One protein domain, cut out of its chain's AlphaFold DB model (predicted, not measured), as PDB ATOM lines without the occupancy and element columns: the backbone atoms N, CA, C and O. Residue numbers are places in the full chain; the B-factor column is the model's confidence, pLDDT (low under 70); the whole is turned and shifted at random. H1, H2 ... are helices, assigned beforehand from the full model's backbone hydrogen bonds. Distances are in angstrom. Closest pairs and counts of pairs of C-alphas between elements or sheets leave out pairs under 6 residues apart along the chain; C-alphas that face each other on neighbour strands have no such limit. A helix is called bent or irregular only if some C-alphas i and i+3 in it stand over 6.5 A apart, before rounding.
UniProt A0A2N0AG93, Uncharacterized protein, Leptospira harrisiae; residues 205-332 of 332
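AT A GLANCE: This is residues 205 to 332 of the 332 residues of an uncharacterized protein of Leptospira harrisiae (UniProt A0A2N0AG93). The long helix H4 runs through the middle of an elongated pack of mostly aligned helices, with H1, H2 and H3 grouped on one side of it and H5, H6 and H7 on the other. The link from H3 to H4 lies at one end, the start of H7 at the other. The printed part has 128 residues with seven named helices, H1 to H7 in chain order, and no named strand: all helix. It is compact, with a radius of gyration of the C-alphas of 15.0 A, and spans 48 by 31 by 21 A.

HOW THE PARTS SIT: H4, residues 252 to 275, is the hub, touching four helices. It forms a hairpin with H3, residues 231 to 246, at a shallow tilt of 21 degrees; their closest C-alphas, of Ser 231 and Val 272, are 5.5 A apart. H1, residues 205 to 213, touches H3, closest at the C-alphas of Val 205 and Ile 237, 5.7 A. H2, residues 217 to 226, forms a hairpin with H1, closest at Ala 208 and Val 220, whose C-alphas are 5.4 A apart. With residues 263 to 274 alone, H4 touches H6, residues 292 to 307, closest at the C-alphas of Ala 267 and Ile 294, 5.7 A. H6 forms a hairpin with H7, residues 312 to 331, closest at the C-alphas of Gln 306 and Glu 315, 5.7 A. H5, residues 279 to 288, touches residues 270 to 274 of H4 alone, in a hairpin at a steep tilt of 43 degrees; the closest C-alphas, of Leu 273 and Phe 282, are 5.8 A apart. H2, H4, H5, H6 and H7 make a bundle, a group of helices packed together. H1 and H7 are apart. Every O i to N i+4 pair is within hydrogen-bond range in H1, H3, H5, H6 and H7, against 4 of 6 in H2 and 15 of 20 in H4.

IN THESE COORDINATES: H1 begins at C-alpha 205, (-51.335, -42.629, 15.570). H4 is 34.3 A long from C-alpha 252 at (-41.805, -64.385, 23.913), with a kink of 54 degrees near residue 259; it is irregular, C-alphas 256 and 259 being 7.6 A apart. H7, 28.8 A long, ends at C-alpha 331, (-17.505, -42.798, 12.763). H6 is 23.1 A long and H3 22.3 A, H5 and H2 14.4 A each, H1 12.4 A.

THE WHOLE: The C-alphas farthest apart, of Lys 250 and Leu 312, are 49.2 A apart. The printed part has no cut, and its six links are tight. The mean pLDDT of the printed part is 85.9; residues 249 and 332 are under 70.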
ATOM      1  N   VAL A 205     -51.209 -41.916  14.285       82.50
ATOM      2  CA  VAL A 205     -51.335 -42.629  15.570       82.50
ATOM      3  C   VAL A 205     -52.099 -43.942  15.400       82.50
ATOM      4  O   VAL A 205     -51.751 -44.975  15.983       82.50
ATOM      5  N   PHE A 206     -53.145 -43.924  14.573       79.12
ATOM      6  CA  PHE A 206     -53.927 -45.115  14.265       79.12
ATOM      7  C   PHE A 206     -53.120 -46.137  13.460       79.12
ATOM      8  O   PHE A 206     -53.118 -47.324  13.808       79.12
ATOM      9  N   LEU A 207     -52.391 -45.679  12.436       81.94
ATOM     10  CA  LEU A 207     -51.496 -46.529  11.650       81.94
ATOM     11  C   LEU A 207     -50.422 -47.162  12.530       81.94
ATOM     12  O   LEU A 207     -50.249 -48.382  12.499       81.94
ATOM     13  N   ALA A 208     -49.777 -46.368  13.387       84.44
ATOM     14  CA  ALA A 208     -48.785 -46.859  14.333       84.44
ATOM     15  C   ALA A 208     -49.347 -47.989  15.194       84.44
ATOM     16  O   ALA A 208     -48.740 -49.050  15.290       84.44
ATOM     17  N   ARG A 209     -50.545 -47.815  15.763       81.19
ATOM     18  CA  ARG A 209     -51.186 -48.850  16.584       81.19
ATOM     19  C   ARG A 209     -51.415 -50.154  15.814       81.19
ATOM     20  O   ARG A 209     -51.270 -51.233  16.393       81.19
ATOM     21  N   ILE A 210     -51.800 -50.072  14.541       79.81
ATOM     22  CA  ILE A 210     -52.043 -51.261  13.719       79.81
ATOM     23  C   ILE A 210     -50.732 -51.953  13.367       79.81
ATOM     24  O   ILE A 210     -50.609 -53.151  13.630       79.81
ATOM     25  N   HIS A 211     -49.748 -51.215  12.853       82.94
ATOM     26  CA  HIS A 211     -48.443 -51.772  12.500       82.94
ATOM     27  C   HIS A 211     -47.740 -52.375  13.717       82.94
ATOM     28  O   HIS A 211     -47.227 -53.486  13.640       82.94
ATOM     29  N   LEU A 212     -47.813 -51.716  14.877       84.62
ATOM     30  CA  LEU A 212     -47.277 -52.235  16.133       84.62
ATOM     31  C   LEU A 212     -47.951 -53.538  16.568       84.62
ATOM     32  O   LEU A 212     -47.274 -54.485  16.962       84.62
ATOM     33  N   ARG A 213     -49.277 -53.649  16.436       79.50
ATOM     34  CA  ARG A 213     -49.984 -54.904  16.734       79.50
ATOM     35  C   ARG A 213     -49.640 -56.019  15.740       79.50
ATOM     36  O   ARG A 213     -49.642 -57.184  16.133       79.50
ATOM     37  N   ALA A 214     -49.384 -55.667  14.483       79.25
ATOM     38  CA  ALA A 214     -48.951 -56.585  13.433       79.25
ATOM     39  C   ALA A 214     -47.439 -56.889  13.471       79.25
ATOM     40  O   ALA A 214     -46.975 -57.698  12.674       79.25
ATOM     41  N   MET A 215     -46.686 -56.280  14.401       82.38
ATOM     42  CA  MET A 215     -45.223 -56.373  14.514       82.38
ATOM     43  C   MET A 215     -44.467 -55.871  13.265       82.38
ATOM     44  O   MET A 215     -43.332 -56.266  13.009       82.38
ATOM     45  N   GLU A 216     -45.065 -54.958  12.498       84.44
ATOM     46  CA  GLU A 216     -44.486 -54.356  11.290       84.44
ATOM     47  C   GLU A 216     -43.674 -53.093  11.632       84.44
ATOM     48  O   GLU A 216     -44.073 -51.973  11.309       84.44
ATOM     49  N   LEU A 217     -42.532 -53.250  12.312       85.94
ATOM     50  CA  LEU A 217     -41.767 -52.106  12.835       85.94
ATOM     51  C   LEU A 217     -41.256 -51.147  11.754       85.94
ATOM     52  O   LEU A 217     -41.229 -49.939  11.977       85.94
ATOM     53  N   ASP A 218     -40.896 -51.652  10.574       83.75
ATOM     54  CA  ASP A 218     -40.405 -50.805   9.481       83.75
ATOM     55  C   ASP A 218     -41.472 -49.821   8.991       83.75
ATOM     56  O   ASP A 218     -41.164 -48.667   8.697       83.75
ATOM     57  N   LYS A 219     -42.746 -50.230   8.997       83.62
ATOM     58  CA  LYS A 219     -43.858 -49.336   8.653       83.62
ATOM     59  C   LYS A 219     -44.106 -48.295   9.735       83.62
ATOM     60  O   LYS A 219     -44.484 -47.178   9.417       83.62
ATOM     61  N   VAL A 220     -43.848 -48.618  11.005       85.94
ATOM     62  CA  VAL A 220     -43.913 -47.632  12.098       85.94
ATOM     63  C   VAL A 220     -42.816 -46.579  11.936       85.94
ATOM     64  O   VAL A 220     -43.087 -45.397  12.122       85.94
ATOM     65  N   LYS A 221     -41.603 -46.980  11.530       85.94
ATOM     66  CA  LYS A 221     -40.506 -46.044  11.222       85.94
ATOM     67  C   LYS A 221     -40.868 -45.106  10.071       85.94
ATOM     68  O   LYS A 221     -40.603 -43.911  10.160       85.94
ATOM     69  N   GLN A 222     -41.507 -45.635   9.025       84.06
ATOM     70  CA  GLN A 222     -41.962 -44.844   7.876       84.06
ATOM     71  C   GLN A 222     -42.932 -43.725   8.270       84.06
ATOM     72  O   GLN A 222     -42.909 -42.676   7.640       84.06
ATOM     73  N   LEU A 223     -43.702 -43.868   9.356       86.25
ATOM     74  CA  LEU A 223     -44.635 -42.821   9.795       86.25
ATOM     75  C   LEU A 223     -43.949 -41.491  10.127       86.25
ATOM     76  O   LEU A 223     -44.540 -40.443   9.887       86.25
ATOM     77  N   LEU A 224     -42.706 -41.514  10.628       83.75
ATOM     78  CA  LEU A 224     -41.919 -40.295  10.866       83.75
ATOM     79  C   LEU A 224     -41.641 -39.528   9.561       83.75
ATOM     80  O   LEU A 224     -41.530 -38.303   9.562       83.75
ATOM     81  N   LEU A 225     -41.525 -40.244   8.442       84.44
ATOM     82  CA  LEU A 225     -41.153 -39.689   7.141       84.44
ATOM     83  C   LEU A 225     -42.385 -39.365   6.295       84.44
ATOM     84  O   LEU A 225     -42.464 -38.280   5.728       84.44
ATOM     85  N   ASP A 226     -43.392 -40.229   6.299       81.25
ATOM     86  CA  ASP A 226     -44.545 -40.113   5.405       81.25
ATOM     87  C   ASP A 226     -45.600 -39.109   5.909       81.25
ATOM     88  O   ASP A 226     -46.374 -38.583   5.114       81.25
ATOM     89  N   PHE A 227     -45.630 -38.808   7.215       82.56
ATOM     90  CA  PHE A 227     -46.658 -37.957   7.830       82.56
ATOM     91  C   PHE A 227     -46.070 -36.721   8.502       82.56
ATOM     92  O   PHE A 227     -44.999 -36.778   9.100       82.56
ATOM     93  N   HIS A 228     -46.784 -35.597   8.457       78.62
ATOM     94  CA  HIS A 228     -46.468 -34.451   9.307       78.62
ATOM     95  C   HIS A 228     -47.038 -34.723  10.706       78.62
ATOM     96  O   HIS A 228     -48.252 -34.694  10.900       78.62
ATOM     97  N   LEU A 229     -46.173 -35.106  11.647       83.88
ATOM     98  CA  LEU A 229     -46.580 -35.522  12.989       83.88
ATOM     99  C   LEU A 229     -46.588 -34.328  13.938       83.88
ATOM    100  O   LEU A 229     -45.614 -33.581  13.992       83.88
ATOM    101  N   SER A 230     -47.641 -34.193  14.743       84.19
ATOM    102  CA  SER A 230     -47.597 -33.306  15.907       84.19
ATOM    103  C   SER A 230     -46.856 -33.967  17.077       84.19
ATOM    104  O   SER A 230     -46.729 -35.194  17.144       84.19
ATOM    105  N   SER A 231     -46.398 -33.162  18.040       79.06
ATOM    106  CA  SER A 231     -45.809 -33.672  19.288       79.06
ATOM    107  C   SER A 231     -46.766 -34.616  20.031       79.06
ATOM    108  O   SER A 231     -46.362 -35.692  20.483       79.06
ATOM    109  N   ASP A 232     -48.059 -34.277  20.063       81.50
ATOM    110  CA  ASP A 232     -49.094 -35.106  20.680       81.50
ATOM    111  C   ASP A 232     -49.217 -36.469  19.987       81.50
ATOM    112  O   ASP A 232     -49.252 -37.504  20.660       81.50
ATOM    113  N   ASP A 233     -49.214 -36.501  18.649       83.38
ATOM    114  CA  ASP A 233     -49.266 -37.753  17.885       83.38
ATOM    115  C   ASP A 233     -48.089 -38.664  18.240       83.38
ATOM    116  O   ASP A 233     -48.260 -39.859  18.510       83.38
ATOM    117  N   VAL A 234     -46.888 -38.092  18.305       87.56
ATOM    118  CA  VAL A 234     -45.682 -38.821  18.697       87.56
ATOM    119  C   VAL A 234     -45.806 -39.360  20.125       87.56
ATOM    120  O   VAL A 234     -45.498 -40.530  20.365       87.56
ATOM    121  N   MET A 235     -46.308 -38.567  21.071       82.69
ATOM    122  CA  MET A 235     -46.515 -39.002  22.457       82.69
ATOM    123  C   MET A 235     -47.506 -40.170  22.574       82.69
ATOM    124  O   MET A 235     -47.271 -41.116  23.341       82.69
ATOM    125  N   PHE A 236     -48.575 -40.177  21.774       86.00
ATOM    126  CA  PHE A 236     -49.492 -41.316  21.715       86.00
ATOM    127  C   PHE A 236     -48.818 -42.576  21.162       86.00
ATOM    128  O   PHE A 236     -48.971 -43.656  21.739       86.00
ATOM    129  N   ILE A 237     -48.037 -42.450  20.085       88.69
ATOM    130  CA  ILE A 237     -47.289 -43.577  19.505       88.69
ATOM    131  C   ILE A 237     -46.316 -44.160  20.533       88.69
ATOM    132  O   ILE A 237     -46.279 -45.378  20.734       88.69
ATOM    133  N   ARG A 238     -45.587 -43.301  21.252       90.94
ATOM    134  CA  ARG A 238     -44.669 -43.708  22.325       90.94
ATOM    135  C   ARG A 238     -45.374 -44.456  23.449       90.94
ATOM    136  O   ARG A 238     -44.861 -45.467  23.915       90.94
ATOM    137  N   THR A 239     -46.593 -44.054  23.808       87.50
ATOM    138  CA  THR A 239     -47.398 -44.786  24.802       87.50
ATOM    139  C   THR A 239     -47.654 -46.235  24.365       87.50
ATOM    140  O   THR A 239     -47.588 -47.153  25.184       87.50
ATOM    141  N   PHE A 240     -47.901 -46.485  23.074       87.38
ATOM    142  CA  PHE A 240     -48.053 -47.852  22.560       87.38
ATOM    143  C   PHE A 240     -46.738 -48.633  22.575       87.38
ATOM    144  O   PHE A 240     -46.737 -49.812  22.940       87.38
ATOM    145  N   LEU A 241     -45.629 -47.981  22.218       88.50
ATOM    146  CA  LEU A 241     -44.294 -48.573  22.297       88.50
ATOM    147  C   LEU A 241     -43.954 -48.977  23.733       88.50
ATOM    148  O   LEU A 241     -43.535 -50.109  23.957       88.50
ATOM    149  N   ASP A 242     -44.219 -48.113  24.711       87.50
ATOM    150  CA  ASP A 242     -43.979 -48.393  26.128       87.50
ATOM    151  C   ASP A 242     -44.782 -49.599  26.624       87.50
ATOM    152  O   ASP A 242     -44.244 -50.453  27.330       87.50
ATOM    153  N   VAL A 243     -46.054 -49.716  26.225       86.31
ATOM    154  CA  VAL A 243     -46.887 -50.885  26.555       86.31
ATOM    155  C   VAL A 243     -46.288 -52.170  25.973       86.31
ATOM    156  O   VAL A 243     -46.256 -53.202  26.649       86.31
ATOM    157  N   MET A 244     -45.766 -52.122  24.745       84.25
ATOM    158  CA  MET A 244     -45.105 -53.273  24.125       84.25
ATOM    159  C   MET A 244     -43.756 -53.605  24.775       84.25
ATOM    160  O   MET A 244     -43.474 -54.779  25.004       84.25
ATOM    161  N   ILE A 245     -42.955 -52.598  25.136       85.25
ATOM    162  CA  ILE A 245     -41.652 -52.760  25.804       85.25
ATOM    163  C   ILE A 245     -41.819 -53.351  27.207       85.25
ATOM    164  O   ILE A 245     -41.039 -54.223  27.607       85.25
ATOM    165  N   LYS A 246     -42.834 -52.896  27.956       85.12
ATOM    166  CA  LYS A 246     -43.180 -53.449  29.276       85.12
ATOM    167  C   LYS A 246     -43.575 -54.920  29.193       85.12
ATOM    168  O   LYS A 246     -43.377 -55.638  30.169       85.12
ATOM    169  N   ASN A 247     -44.082 -55.362  28.037       78.19
ATOM    170  CA  ASN A 247     -44.465 -56.744  27.762       78.19
ATOM    171  C   ASN A 247     -45.304 -57.343  28.909       78.19
ATOM    172  O   ASN A 247     -45.022 -58.433  29.406       78.19
ATOM    173  N   GLU A 248     -46.338 -56.623  29.362       70.75
ATOM    174  CA  GLU A 248     -47.161 -57.024  30.522       70.75
ATOM    175  C   GLU A 248     -47.812 -58.409  30.338       70.75
ATOM    176  O   GLU A 248     -48.087 -59.118  31.304       70.75
ATOM    177  N   LEU A 249     -47.999 -58.824  29.080       67.12
ATOM    178  CA  LEU A 249     -48.554 -60.118  28.684       67.12
ATOM    179  C   LEU A 249     -47.497 -61.227  28.503       67.12
ATOM    180  O   LEU A 249     -47.860 -62.320  28.073       67.12
ATOM    181  N   LYS A 250     -46.213 -60.962  28.804       75.19
ATOM    182  CA  LYS A 250     -45.072 -61.899  28.711       75.19
ATOM    183  C   LYS A 250     -45.034 -62.702  27.406       75.19
ATOM    184  O   LYS A 250     -44.881 -63.924  27.412       75.19
ATOM    185  N   LYS A 251     -45.206 -62.027  26.270       77.25
ATOM    186  CA  LYS A 251     -45.111 -62.681  24.963       77.25
ATOM    187  C   LYS A 251     -43.637 -62.884  24.596       77.25
ATOM    188  O   LYS A 251     -42.908 -61.893  24.583       77.25
ATOM    189  N   PRO A 252     -43.208 -64.105  24.232       73.69
ATOM    190  CA  PRO A 252     -41.805 -64.385  23.913       73.69
ATOM    191  C   PRO A 252     -41.330 -63.659  22.644       73.69
ATOM    192  O   PRO A 252     -40.171 -63.274  22.542       73.69
ATOM    193  N   GLU A 253     -42.235 -63.406  21.695       75.75
ATOM    194  CA  GLU A 253     -41.953 -62.659  20.459       75.75
ATOM    195  C   GLU A 253     -41.532 -61.206  20.732       75.75
ATOM    196  O   GLU A 253     -40.690 -60.655  20.025       75.75
ATOM    197  N   LEU A 254     -42.083 -60.589  21.783       75.25
ATOM    198  CA  LEU A 254     -41.743 -59.219  22.170       75.25
ATOM    199  C   LEU A 254     -40.350 -59.130  22.789       75.25
ATOM    200  O   LEU A 254     -39.693 -58.109  22.621       75.25
ATOM    201  N   ASP A 255     -39.876 -60.185  23.452       76.12
ATOM    202  CA  ASP A 255     -38.553 -60.182  24.080       76.12
ATOM    203  C   ASP A 255     -37.425 -60.189  23.036       76.12
ATOM    204  O   ASP A 255     -36.396 -59.547  23.241       76.12
ATOM    205  N   VAL A 256     -37.647 -60.829  21.880       81.19
ATOM    206  CA  VAL A 256     -36.704 -60.828  20.745       81.19
ATOM    207  C   VAL A 256     -36.605 -59.441  20.101       81.19
ATOM    208  O   VAL A 256     -35.521 -58.995  19.732       81.19
ATOM    209  N   VAL A 257     -37.735 -58.742  19.990       82.06
ATOM    210  CA  VAL A 257     -37.852 -57.460  19.273       82.06
ATOM    211  C   VAL A 257     -37.673 -56.249  20.211       82.06
ATOM    212  O   VAL A 257     -37.542 -55.106  19.775       82.06
ATOM    213  N   LYS A 258     -37.586 -56.485  21.523       84.25
ATOM    214  CA  LYS A 258     -37.461 -55.459  22.567       84.25
ATOM    215  C   LYS A 258     -36.350 -54.427  22.326       84.25
ATOM    216  O   LYS A 258     -36.636 -53.243  22.507       84.25
ATOM    217  N   PRO A 259     -35.124 -54.794  21.898       85.94
ATOM    218  CA  PRO A 259     -34.076 -53.804  21.635       85.94
ATOM    219  C   PRO A 259     -34.458 -52.821  20.519       85.94
ATOM    220  O   PRO A 259     -34.210 -51.624  20.648       85.94
ATOM    221  N   GLN A 260     -35.121 -53.310  19.465       85.94
ATOM    222  CA  GLN A 260     -35.590 -52.484  18.348       85.94
ATOM    223  C   GLN A 260     -36.738 -51.566  18.776       85.94
ATOM    224  O   GLN A 260     -36.769 -50.400  18.397       85.94
ATOM    225  N   LEU A 261     -37.656 -52.059  19.618       88.00
ATOM    226  CA  LEU A 261     -38.730 -51.236  20.182       88.00
ATOM    227  C   LEU A 261     -38.182 -50.100  21.055       88.00
ATOM    228  O   LEU A 261     -38.680 -48.982  20.966       88.00
ATOM    229  N   ILE A 262     -37.146 -50.365  21.859       88.56
ATOM    230  CA  ILE A 262     -36.479 -49.342  22.680       88.56
ATOM    231  C   ILE A 262     -35.801 -48.297  21.790       88.56
ATOM    232  O   ILE A 262     -36.029 -47.106  21.981       88.56
ATOM    233  N   ALA A 263     -35.019 -48.727  20.795       87.69
ATOM    234  CA  ALA A 263     -34.354 -47.814  19.865       87.69
ATOM    235  C   ALA A 263     -35.359 -46.958  19.078       87.69
ATOM    236  O   ALA A 263     -35.141 -45.766  18.877       87.69
ATOM    237  N   MET A 264     -36.485 -47.550  18.673       90.19
ATOM    238  CA  MET A 264     -37.556 -46.834  17.991       90.19
ATOM    239  C   MET A 264     -38.249 -45.838  18.926       90.19
ATOM    240  O   MET A 264     -38.411 -44.684  18.551       90.19
ATOM    241  N   ASN A 265     -38.601 -46.231  20.153       91.44
ATOM    242  CA  ASN A 265     -39.197 -45.314  21.133       91.44
ATOM    243  C   ASN A 265     -38.283 -44.116  21.428       91.44
ATOM    244  O   ASN A 265     -38.755 -42.987  21.548       91.44
ATOM    245  N   GLU A 266     -36.975 -44.359  21.480       91.69
ATOM    246  CA  GLU A 266     -35.976 -43.314  21.665       91.69
ATOM    247  C   GLU A 266     -35.883 -42.374  20.457       91.69
ATOM    248  O   GLU A 266     -35.827 -41.157  20.616       91.69
ATOM    249  N   ALA A 267     -35.963 -42.906  19.238       91.19
ATOM    250  CA  ALA A 267     -36.014 -42.081  18.037       91.19
ATOM    251  C   ALA A 267     -37.280 -41.216  17.967       91.19
ATOM    252  O   ALA A 267     -37.193 -40.042  17.620       91.19
ATOM    253  N   PHE A 268     -38.441 -41.751  18.362       92.00
ATOM    254  CA  PHE A 268     -39.667 -40.957  18.489       92.00
ATOM    255  C   PHE A 268     -39.540 -39.891  19.591       92.00
ATOM    256  O   PHE A 268     -40.025 -38.781  19.409       92.00
ATOM    257  N   ARG A 269     -38.850 -40.161  20.710       93.75
ATOM    258  CA  ARG A 269     -38.559 -39.130  21.727       93.75
ATOM    259  C   ARG A 269     -37.744 -37.977  21.136       93.75
ATOM    260  O   ARG A 269     -38.101 -36.822  21.341       93.75
ATOM    261  N   LEU A 270     -36.670 -38.292  20.418       92.44
ATOM    262  CA  LEU A 270     -35.810 -37.296  19.777       92.44
ATOM    263  C   LEU A 270     -36.551 -36.531  18.670       92.44
ATOM    264  O   LEU A 270     -36.346 -35.330  18.526       92.44
ATOM    265  N   ALA A 271     -37.455 -37.194  17.943       90.56
ATOM    266  CA  ALA A 271     -38.307 -36.551  16.946       90.56
ATOM    267  C   ALA A 271     -39.156 -35.423  17.552       90.56
ATOM    268  O   ALA A 271     -39.277 -34.377  16.928       90.56
ATOM    269  N   VAL A 272     -39.669 -35.577  18.782       90.44
ATOM    270  CA  VAL A 272     -40.396 -34.491  19.475       90.44
ATOM    271  C   VAL A 272     -39.524 -33.249  19.638       90.44
ATOM    272  O   VAL A 272     -39.995 -32.145  19.394       90.44
ATOM    273  N   LEU A 273     -38.253 -33.411  20.019       92.44
ATOM    274  CA  LEU A 273     -37.347 -32.275  20.214       92.44
ATOM    275  C   LEU A 273     -37.094 -31.518  18.907       92.44
ATOM    276  O   LEU A 273     -36.995 -30.294  18.927       92.44
ATOM    277  N   ILE A 274     -37.019 -32.241  17.787       90.19
ATOM    278  CA  ILE A 274     -36.851 -31.657  16.452       90.19
ATOM    279  C   ILE A 274     -38.133 -30.931  16.029       90.19
ATOM    280  O   ILE A 274     -38.067 -29.767  15.649       90.19
ATOM    281  N   LEU A 275     -39.291 -31.589  16.145       87.75
ATOM    282  CA  LEU A 275     -40.594 -31.049  15.733       87.75
ATOM    283  C   LEU A 275     -41.020 -29.826  16.560       87.75
ATOM    284  O   LEU A 275     -41.629 -28.904  16.033       87.75
ATOM    285  N   GLU A 276     -40.695 -29.800  17.853       88.81
ATOM    286  CA  GLU A 276     -40.926 -28.642  18.728       88.81
ATOM    287  C   GLU A 276     -39.782 -27.616  18.692       88.81
ATOM    288  O   GLU A 276     -39.800 -26.647  19.452       88.81
ATOM    289  N   PHE A 277     -38.768 -27.846  17.856       89.06
ATOM    290  CA  PHE A 277     -37.587 -27.000  17.700       89.06
ATOM    291  C   PHE A 277     -36.892 -26.637  19.030       89.06
ATOM    292  O   PHE A 277     -36.472 -25.504  19.281       89.06
ATOM    293  N   ARG A 278     -36.742 -27.623  19.923       90.19
ATOM    294  CA  ARG A 278     -36.068 -27.463  21.222       90.19
ATOM    295  C   ARG A 278     -34.553 -27.553  21.082       90.19
ATOM    296  O   ARG A 278     -33.944 -28.555  21.458       90.19
ATOM    297  N   VAL A 279     -33.949 -26.478  20.582       89.69
ATOM    298  CA  VAL A 279     -32.528 -26.436  20.200       89.69
ATOM    299  C   VAL A 279     -31.587 -26.927  21.300       89.69
ATOM    300  O   VAL A 279     -30.862 -27.902  21.118       89.69
ATOM    301  N   VAL A 280     -31.669 -26.314  22.482       91.62
ATOM    302  CA  VAL A 280     -30.771 -26.609  23.611       91.62
ATOM    303  C   VAL A 280     -30.886 -28.060  24.084       91.62
ATOM    304  O   VAL A 280     -29.901 -28.649  24.527       91.62
ATOM    305  N   ASP A 281     -32.088 -28.632  24.041       92.44
ATOM    306  CA  ASP A 281     -32.312 -29.999  24.504       92.44
ATOM    307  C   ASP A 281     -31.833 -31.009  23.460       92.44
ATOM    308  O   ASP A 281     -31.194 -31.995  23.820       92.44
ATOM    309  N   PHE A 282     -32.077 -30.748  22.173       93.75
ATOM    310  CA  PHE A 282     -31.624 -31.631  21.103       93.75
ATOM    311  C   PHE A 282     -30.096 -31.638  20.954       93.75
ATOM    312  O   PHE A 282     -29.508 -32.703  20.788       93.75
ATOM    313  N   GLU A 283     -29.431 -30.487  21.078       92.06
ATOM    314  CA  GLU A 283     -27.966 -30.399  20.993       92.06
ATOM    315  C   GLU A 283     -27.262 -31.175  22.111       92.06
ATOM    316  O   GLU A 283     -26.284 -31.876  21.857       92.06
ATOM    317  N   LYS A 284     -27.809 -31.159  23.334       92.50
ATOM    318  CA  LYS A 284     -27.289 -31.990  24.436       92.50
ATOM    319  C   LYS A 284     -27.347 -33.481  24.113       92.50
ATOM    320  O   LYS A 284     -26.431 -34.230  24.449       92.50
ATOM    321  N   GLU A 285     -28.435 -33.922  23.490       91.94
ATOM    322  CA  GLU A 285     -28.620 -35.318  23.082       91.94
ATOM    323  C   GLU A 285     -27.687 -35.681  21.923       91.94
ATOM    324  O   GLU A 285     -27.099 -36.765  21.889       91.94
ATOM    325  N   LEU A 286     -27.498 -34.745  20.993       89.94
ATOM    326  CA  LEU A 286     -26.573 -34.873  19.877       89.94
ATOM    327  C   LEU A 286     -25.125 -35.036  20.363       89.94
ATOM    328  O   LEU A 286     -24.421 -35.910  19.851       89.94
ATOM    329  N   ASP A 287     -24.712 -34.274  21.377       89.25
ATOM    330  CA  ASP A 287     -23.391 -34.365  22.011       89.25
ATOM    331  C   ASP A 287     -23.181 -35.690  22.759       89.25
ATOM    332  O   ASP A 287     -22.086 -36.261  22.724       89.25
ATOM    333  N   ALA A 288     -24.229 -36.218  23.401       88.88
ATOM    334  CA  ALA A 288     -24.194 -37.536  24.041       88.88
ATOM    335  C   ALA A 288     -23.989 -38.675  23.020       88.88
ATOM    336  O   ALA A 288     -23.388 -39.708  23.333       88.88
ATOM    337  N   GLY A 289     -24.429 -38.455  21.779       87.12
ATOM    338  CA  GLY A 289     -24.198 -39.325  20.635       87.12
ATOM    339  C   GLY A 289     -25.213 -40.461  20.516       87.12
ATOM    340  O   GLY A 289     -25.564 -41.141  21.478       87.12
ATOM    341  N   PHE A 290     -25.642 -40.738  19.285       89.25
ATOM    342  CA  PHE A 290     -26.695 -41.720  19.018       89.25
ATOM    343  C   PHE A 290     -26.151 -43.106  18.662       89.25
ATOM    344  O   PHE A 290     -25.009 -43.275  18.218       89.25
ATOM    345  N   SER A 291     -26.974 -44.142  18.846       87.56
ATOM    346  CA  SER A 291     -26.703 -45.459  18.259       87.56
ATOM    347  C   SER A 291     -26.810 -45.383  16.733       87.56
ATOM    348  O   SER A 291     -27.502 -44.515  16.203       87.56
ATOM    349  N   LYS A 292     -26.167 -46.311  16.012       86.00
ATOM    350  CA  LYS A 292     -26.185 -46.313  14.542       86.00
ATOM    351  C   LYS A 292     -27.613 -46.308  13.991       86.00
ATOM    352  O   LYS A 292     -27.900 -45.551  13.074       86.00
ATOM    353  N   GLU A 293     -28.514 -47.104  14.562       85.50
ATOM    354  CA  GLU A 293     -29.913 -47.173  14.124       85.50
ATOM    355  C   GLU A 293     -30.656 -45.842  14.336       85.50
ATOM    356  O   GLU A 293     -31.318 -45.356  13.420       85.50
ATOM    357  N   ILE A 294     -30.482 -45.213  15.504       89.62
ATOM    358  CA  ILE A 294     -31.094 -43.916  15.820       89.62
ATOM    359  C   ILE A 294     -30.541 -42.826  14.899       89.62
ATOM    360  O   ILE A 294     -31.321 -42.065  14.333       89.62
ATOM    361  N   SER A 295     -29.223 -42.792  14.664       89.56
ATOM    362  CA  SER A 295     -28.608 -41.810  13.766       89.56
ATOM    363  C   SER A 295     -29.219 -41.841  12.362       89.56
ATOM    364  O   SER A 295     -29.458 -40.784  11.791       89.56
ATOM    365  N   HIS A 296     -29.508 -43.023  11.803       88.69
ATOM    366  CA  HIS A 296     -30.123 -43.119  10.471       88.69
ATOM    367  C   HIS A 296     -31.563 -42.586  10.455       88.69
ATOM    368  O   HIS A 296     -31.924 -41.861   9.529       88.69
ATOM    369  N   MET A 297     -32.373 -42.907  11.471       87.81
ATOM    370  CA  MET A 297     -33.756 -42.417  11.560       87.81
ATOM    371  C   MET A 297     -33.805 -40.896  11.732       87.81
ATOM    372  O   MET A 297     -34.538 -40.216  11.018       87.81
ATOM    373  N   ILE A 298     -32.981 -40.359  12.633       92.62
ATOM    374  CA  ILE A 298     -32.912 -38.920  12.896       92.62
ATOM    375  C   ILE A 298     -32.362 -38.159  11.690       92.62
ATOM    376  O   ILE A 298     -32.893 -37.110  11.344       92.62
ATOM    377  N   TYR A 299     -31.361 -38.700  10.994       91.25
ATOM    378  CA  TYR A 299     -30.852 -38.088   9.765       91.25
ATOM    379  C   TYR A 299     -31.941 -37.947   8.692       91.25
ATOM    380  O   TYR A 299     -32.041 -36.900   8.054       91.25
ATOM    381  N   ALA A 300     -32.756 -38.989   8.498       89.25
ATOM    382  CA  ALA A 300     -33.850 -38.964   7.531       89.25
ATOM    383  C   ALA A 300     -34.937 -37.949   7.919       89.25
ATOM    384  O   ALA A 300     -35.402 -37.202   7.061       89.25
ATOM    385  N   LEU A 301     -35.287 -37.870   9.207       89.88
ATOM    386  CA  LEU A 301     -36.243 -36.883   9.710       89.88
ATOM    387  C   LEU A 301     -35.729 -35.447   9.527       89.88
ATOM    388  O   LEU A 301     -36.442 -34.613   8.987       89.88
ATOM    389  N   LEU A 302     -34.474 -35.171   9.895       91.12
ATOM    390  CA  LEU A 302     -33.858 -33.853   9.699       91.12
ATOM    391  C   LEU A 302     -33.806 -33.453   8.222       91.12
ATOM    392  O   LEU A 302     -33.964 -32.283   7.896       91.12
ATOM    393  N   ALA A 303     -33.580 -34.411   7.316       88.12
ATOM    394  CA  ALA A 303     -33.600 -34.136   5.885       88.12
ATOM    395  C   ALA A 303     -34.986 -33.694   5.404       88.12
ATOM    396  O   ALA A 303     -35.071 -32.725   4.656       88.12
ATOM    397  N   LYS A 304     -36.039 -34.363   5.875       87.81
ATOM    398  CA  LYS A 304     -37.423 -33.992   5.587       87.81
ATOM    399  C   LYS A 304     -37.777 -32.616   6.154       87.81
ATOM    400  O   LYS A 304     -38.272 -31.780   5.411       87.81
ATOM    401  N   GLU A 305     -37.505 -32.371   7.436       87.12
ATOM    402  CA  GLU A 305     -37.856 -31.092   8.075       87.12
ATOM    403  C   GLU A 305     -37.103 -29.915   7.440       87.12
ATOM    404  O   GLU A 305     -37.661 -28.830   7.285       87.12
ATOM    405  N   GLN A 306     -35.863 -30.145   6.990       86.38
ATOM    406  CA  GLN A 306     -35.096 -29.161   6.229       86.38
ATOM    407  C   GLN A 306     -35.762 -28.806   4.889       86.38
ATOM    408  O   GLN A 306     -35.809 -27.633   4.538       86.38
ATOM    409  N   GLU A 307     -36.278 -29.786   4.138       84.50
ATOM    410  CA  GLU A 307     -36.976 -29.534   2.863       84.50
ATOM    411  C   GLU A 307     -38.260 -28.710   3.043       84.50
ATOM    412  O   GLU A 307     -38.703 -28.038   2.111       84.50
ATOM    413  N   THR A 308     -38.851 -28.748   4.237       83.25
ATOM    414  CA  THR A 308     -40.078 -28.020   4.583       83.25
ATOM    415  C   THR A 308     -39.841 -26.714   5.346       83.25
ATOM    416  O   THR A 308     -40.808 -26.004   5.629       83.25
ATOM    417  N   ALA A 309     -38.591 -26.383   5.687       84.06
ATOM    418  CA  ALA A 309     -38.255 -25.181   6.442       84.06
ATOM    419  C   ALA A 309     -38.593 -23.912   5.638       84.06
ATOM    420  O   ALA A 309     -38.255 -23.790   4.462       84.06
ATOM    421  N   GLN A 310     -39.281 -22.962   6.276       80.44
ATOM    422  CA  GLN A 310     -39.705 -21.711   5.632       80.44
ATOM    423  C   GLN A 310     -38.789 -20.527   5.947       80.44
ATOM    424  O   GLN A 310     -38.853 -19.511   5.252       80.44
ATOM    425  N   ASP A 311     -37.946 -20.641   6.976       89.25
ATOM    426  CA  ASP A 311     -37.009 -19.593   7.364       89.25
ATOM    427  C   ASP A 311     -35.555 -20.072   7.382       89.25
ATOM    428  O   ASP A 311     -35.250 -21.249   7.583       89.25
ATOM    429  N   LEU A 312     -34.664 -19.106   7.158       85.69
ATOM    430  CA  LEU A 312     -33.239 -19.336   6.969       85.69
ATOM    431  C   LEU A 312     -32.534 -19.767   8.265       85.69
ATOM    432  O   LEU A 312     -31.576 -20.531   8.207       85.69
ATOM    433  N   GLU A 313     -32.974 -19.282   9.429       86.06
ATOM    434  CA  GLU A 313     -32.341 -19.614  10.713       86.06
ATOM    435  C   GLU A 313     -32.657 -21.061  11.118       86.06
ATOM    436  O   GLU A 313     -31.743 -21.817  11.450       86.06
ATOM    437  N   HIS A 314     -33.917 -21.488  11.001       87.06
ATOM    438  CA  HIS A 314     -34.338 -22.878  11.172       87.06
ATOM    439  C   HIS A 314     -33.632 -23.798  10.179       87.06
ATOM    440  O   HIS A 314     -33.154 -24.864  10.572       87.06
ATOM    441  N   GLU A 315     -33.518 -23.400   8.909       89.69
ATOM    442  CA  GLU A 315     -32.825 -24.204   7.901       89.69
ATOM    443  C   GLU A 315     -31.341 -24.415   8.252       89.69
ATOM    444  O   GLU A 315     -30.833 -25.535   8.136       89.69
ATOM    445  N   ILE A 316     -30.652 -23.369   8.728       89.88
ATOM    446  CA  ILE A 316     -29.245 -23.443   9.152       89.88
ATOM    447  C   ILE A 316     -29.086 -24.398  10.339       89.88
ATOM    448  O   ILE A 316     -28.243 -25.296  10.285       89.88
ATOM    449  N   VAL A 317     -29.918 -24.262  11.376       91.69
ATOM    450  CA  VAL A 317     -29.858 -25.130  12.566       91.69
ATOM    451  C   VAL A 317     -30.103 -26.597  12.191       91.69
ATOM    452  O   VAL A 317     -29.341 -27.484  12.584       91.69
ATOM    453  N   LEU A 318     -31.115 -26.872  11.361       91.62
ATOM    454  CA  LEU A 318     -31.391 -28.227  10.873       91.62
ATOM    455  C   LEU A 318     -30.226 -28.787  10.040       91.62
ATOM    456  O   LEU A 318     -29.912 -29.979  10.140       91.62
ATOM    457  N   TRP A 319     -29.555 -27.949   9.242       92.38
ATOM    458  CA  TRP A 319     -28.372 -28.345   8.476       92.38
ATOM    459  C   TRP A 319     -27.197 -28.726   9.385       92.38
ATOM    460  O   TRP A 319     -26.563 -29.763   9.159       92.38
ATOM    461  N   GLU A 320     -26.934 -27.944  10.435       91.56
ATOM    462  CA  GLU A 320     -25.891 -28.237  11.424       91.56
ATOM    463  C   GLU A 320     -26.162 -29.560  12.148       91.56
ATOM    464  O   GLU A 320     -25.300 -30.447  12.176       91.56
ATOM    465  N   TRP A 321     -27.389 -29.758  12.636       93.81
ATOM    466  CA  TRP A 321     -27.803 -31.014  13.264       93.81
ATOM    467  C   TRP A 321     -27.626 -32.203  12.323       93.81
ATOM    468  O   TRP A 321     -27.043 -33.226  12.696       93.81
ATOM    469  N   LYS A 322     -28.060 -32.065  11.069       93.31
ATOM    470  CA  LYS A 322     -27.936 -33.109  10.046       93.31
ATOM    471  C   LYS A 322     -26.475 -33.459   9.758       93.31
ATOM    472  O   LYS A 322     -26.151 -34.639   9.587       93.31
ATOM    473  N   LEU A 323     -25.577 -32.473   9.731       91.12
ATOM    474  CA  LEU A 323     -24.142 -32.678   9.523       91.12
ATOM    475  C   LEU A 323     -23.500 -33.409  10.709       91.12
ATOM    476  O   LEU A 323     -22.760 -34.381  10.512       91.12
ATOM    477  N   CYS A 324     -23.838 -33.007  11.931       89.50
ATOM    478  CA  CYS A 324     -23.394 -33.669  13.152       89.50
ATOM    479  C   CYS A 324     -23.852 -35.131  13.200       89.50
ATOM    480  O   CYS A 324     -23.014 -36.022  13.375       89.50
ATOM    481  N   VAL A 325     -25.133 -35.410  12.934       91.00
ATOM    482  CA  VAL A 325     -25.664 -36.784  12.874       91.00
ATOM    483  C   VAL A 325     -24.962 -37.603  11.785       91.00
ATOM    484  O   VAL A 325     -24.553 -38.739  12.033       91.00
ATOM    485  N   ARG A 326     -24.722 -37.029  10.596       90.12
ATOM    486  CA  ARG A 326     -23.968 -37.697   9.519       90.12
ATOM    487  C   ARG A 326     -22.556 -38.080   9.954       90.12
ATOM    488  O   ARG A 326     -22.085 -39.166   9.620       90.12
ATOM    489  N   SER A 327     -21.881 -37.216  10.709       87.75
ATOM    490  CA  SER A 327     -20.541 -37.510  11.226       87.75
ATOM    491  C   SER A 327     -20.540 -38.712  12.179       87.75
ATOM    492  O   SER A 327     -19.608 -39.519  12.152       87.75
ATOM    493  N   GLN A 328     -21.606 -38.882  12.970       87.31
ATOM    494  CA  GLN A 328     -21.769 -40.021  13.876       87.31
ATOM    495  C   GLN A 328     -22.004 -41.330  13.113       87.31
ATOM    496  O   GLN A 328     -21.485 -42.366  13.523       87.31
ATOM    497  N   ILE A 329     -22.714 -41.281  11.978       86.25
ATOM    498  CA  ILE A 329     -22.923 -42.442  11.096       86.25
ATOM    499  C   ILE A 329     -21.598 -42.926  10.493       86.25
ATOM    500  O   ILE A 329     -21.375 -44.126  10.393       86.25
ATOM    501  N   ILE A 330     -20.717 -42.003  10.094       82.19
ATOM    502  CA  ILE A 330     -19.436 -42.333   9.444       82.19
ATOM    503  C   ILE A 330     -18.409 -42.871  10.453       82.19
ATOM    504  O   ILE A 330     -17.577 -43.705  10.100       82.19
ATOM    505  N   LYS A 331     -18.454 -42.405  11.707       72.94
ATOM    506  CA  LYS A 331     -17.505 -42.798  12.763       72.94
ATOM    507  C   LYS A 331     -17.804 -44.165  13.413       72.94
ATOM    508  O   LYS A 331     -16.939 -44.643  14.145       72.94
ATOM    509  N   LYS A 332     -18.983 -44.769  13.196       56.97
ATOM    510  CA  LYS A 332     -19.443 -46.022  13.843       56.97
ATOM    511  C   LYS A 332     -19.731 -47.162  12.860       56.97
ATOM    512  O   LYS A 332     -19.285 -48.289  13.144       56.97
TER     513      LYS A 332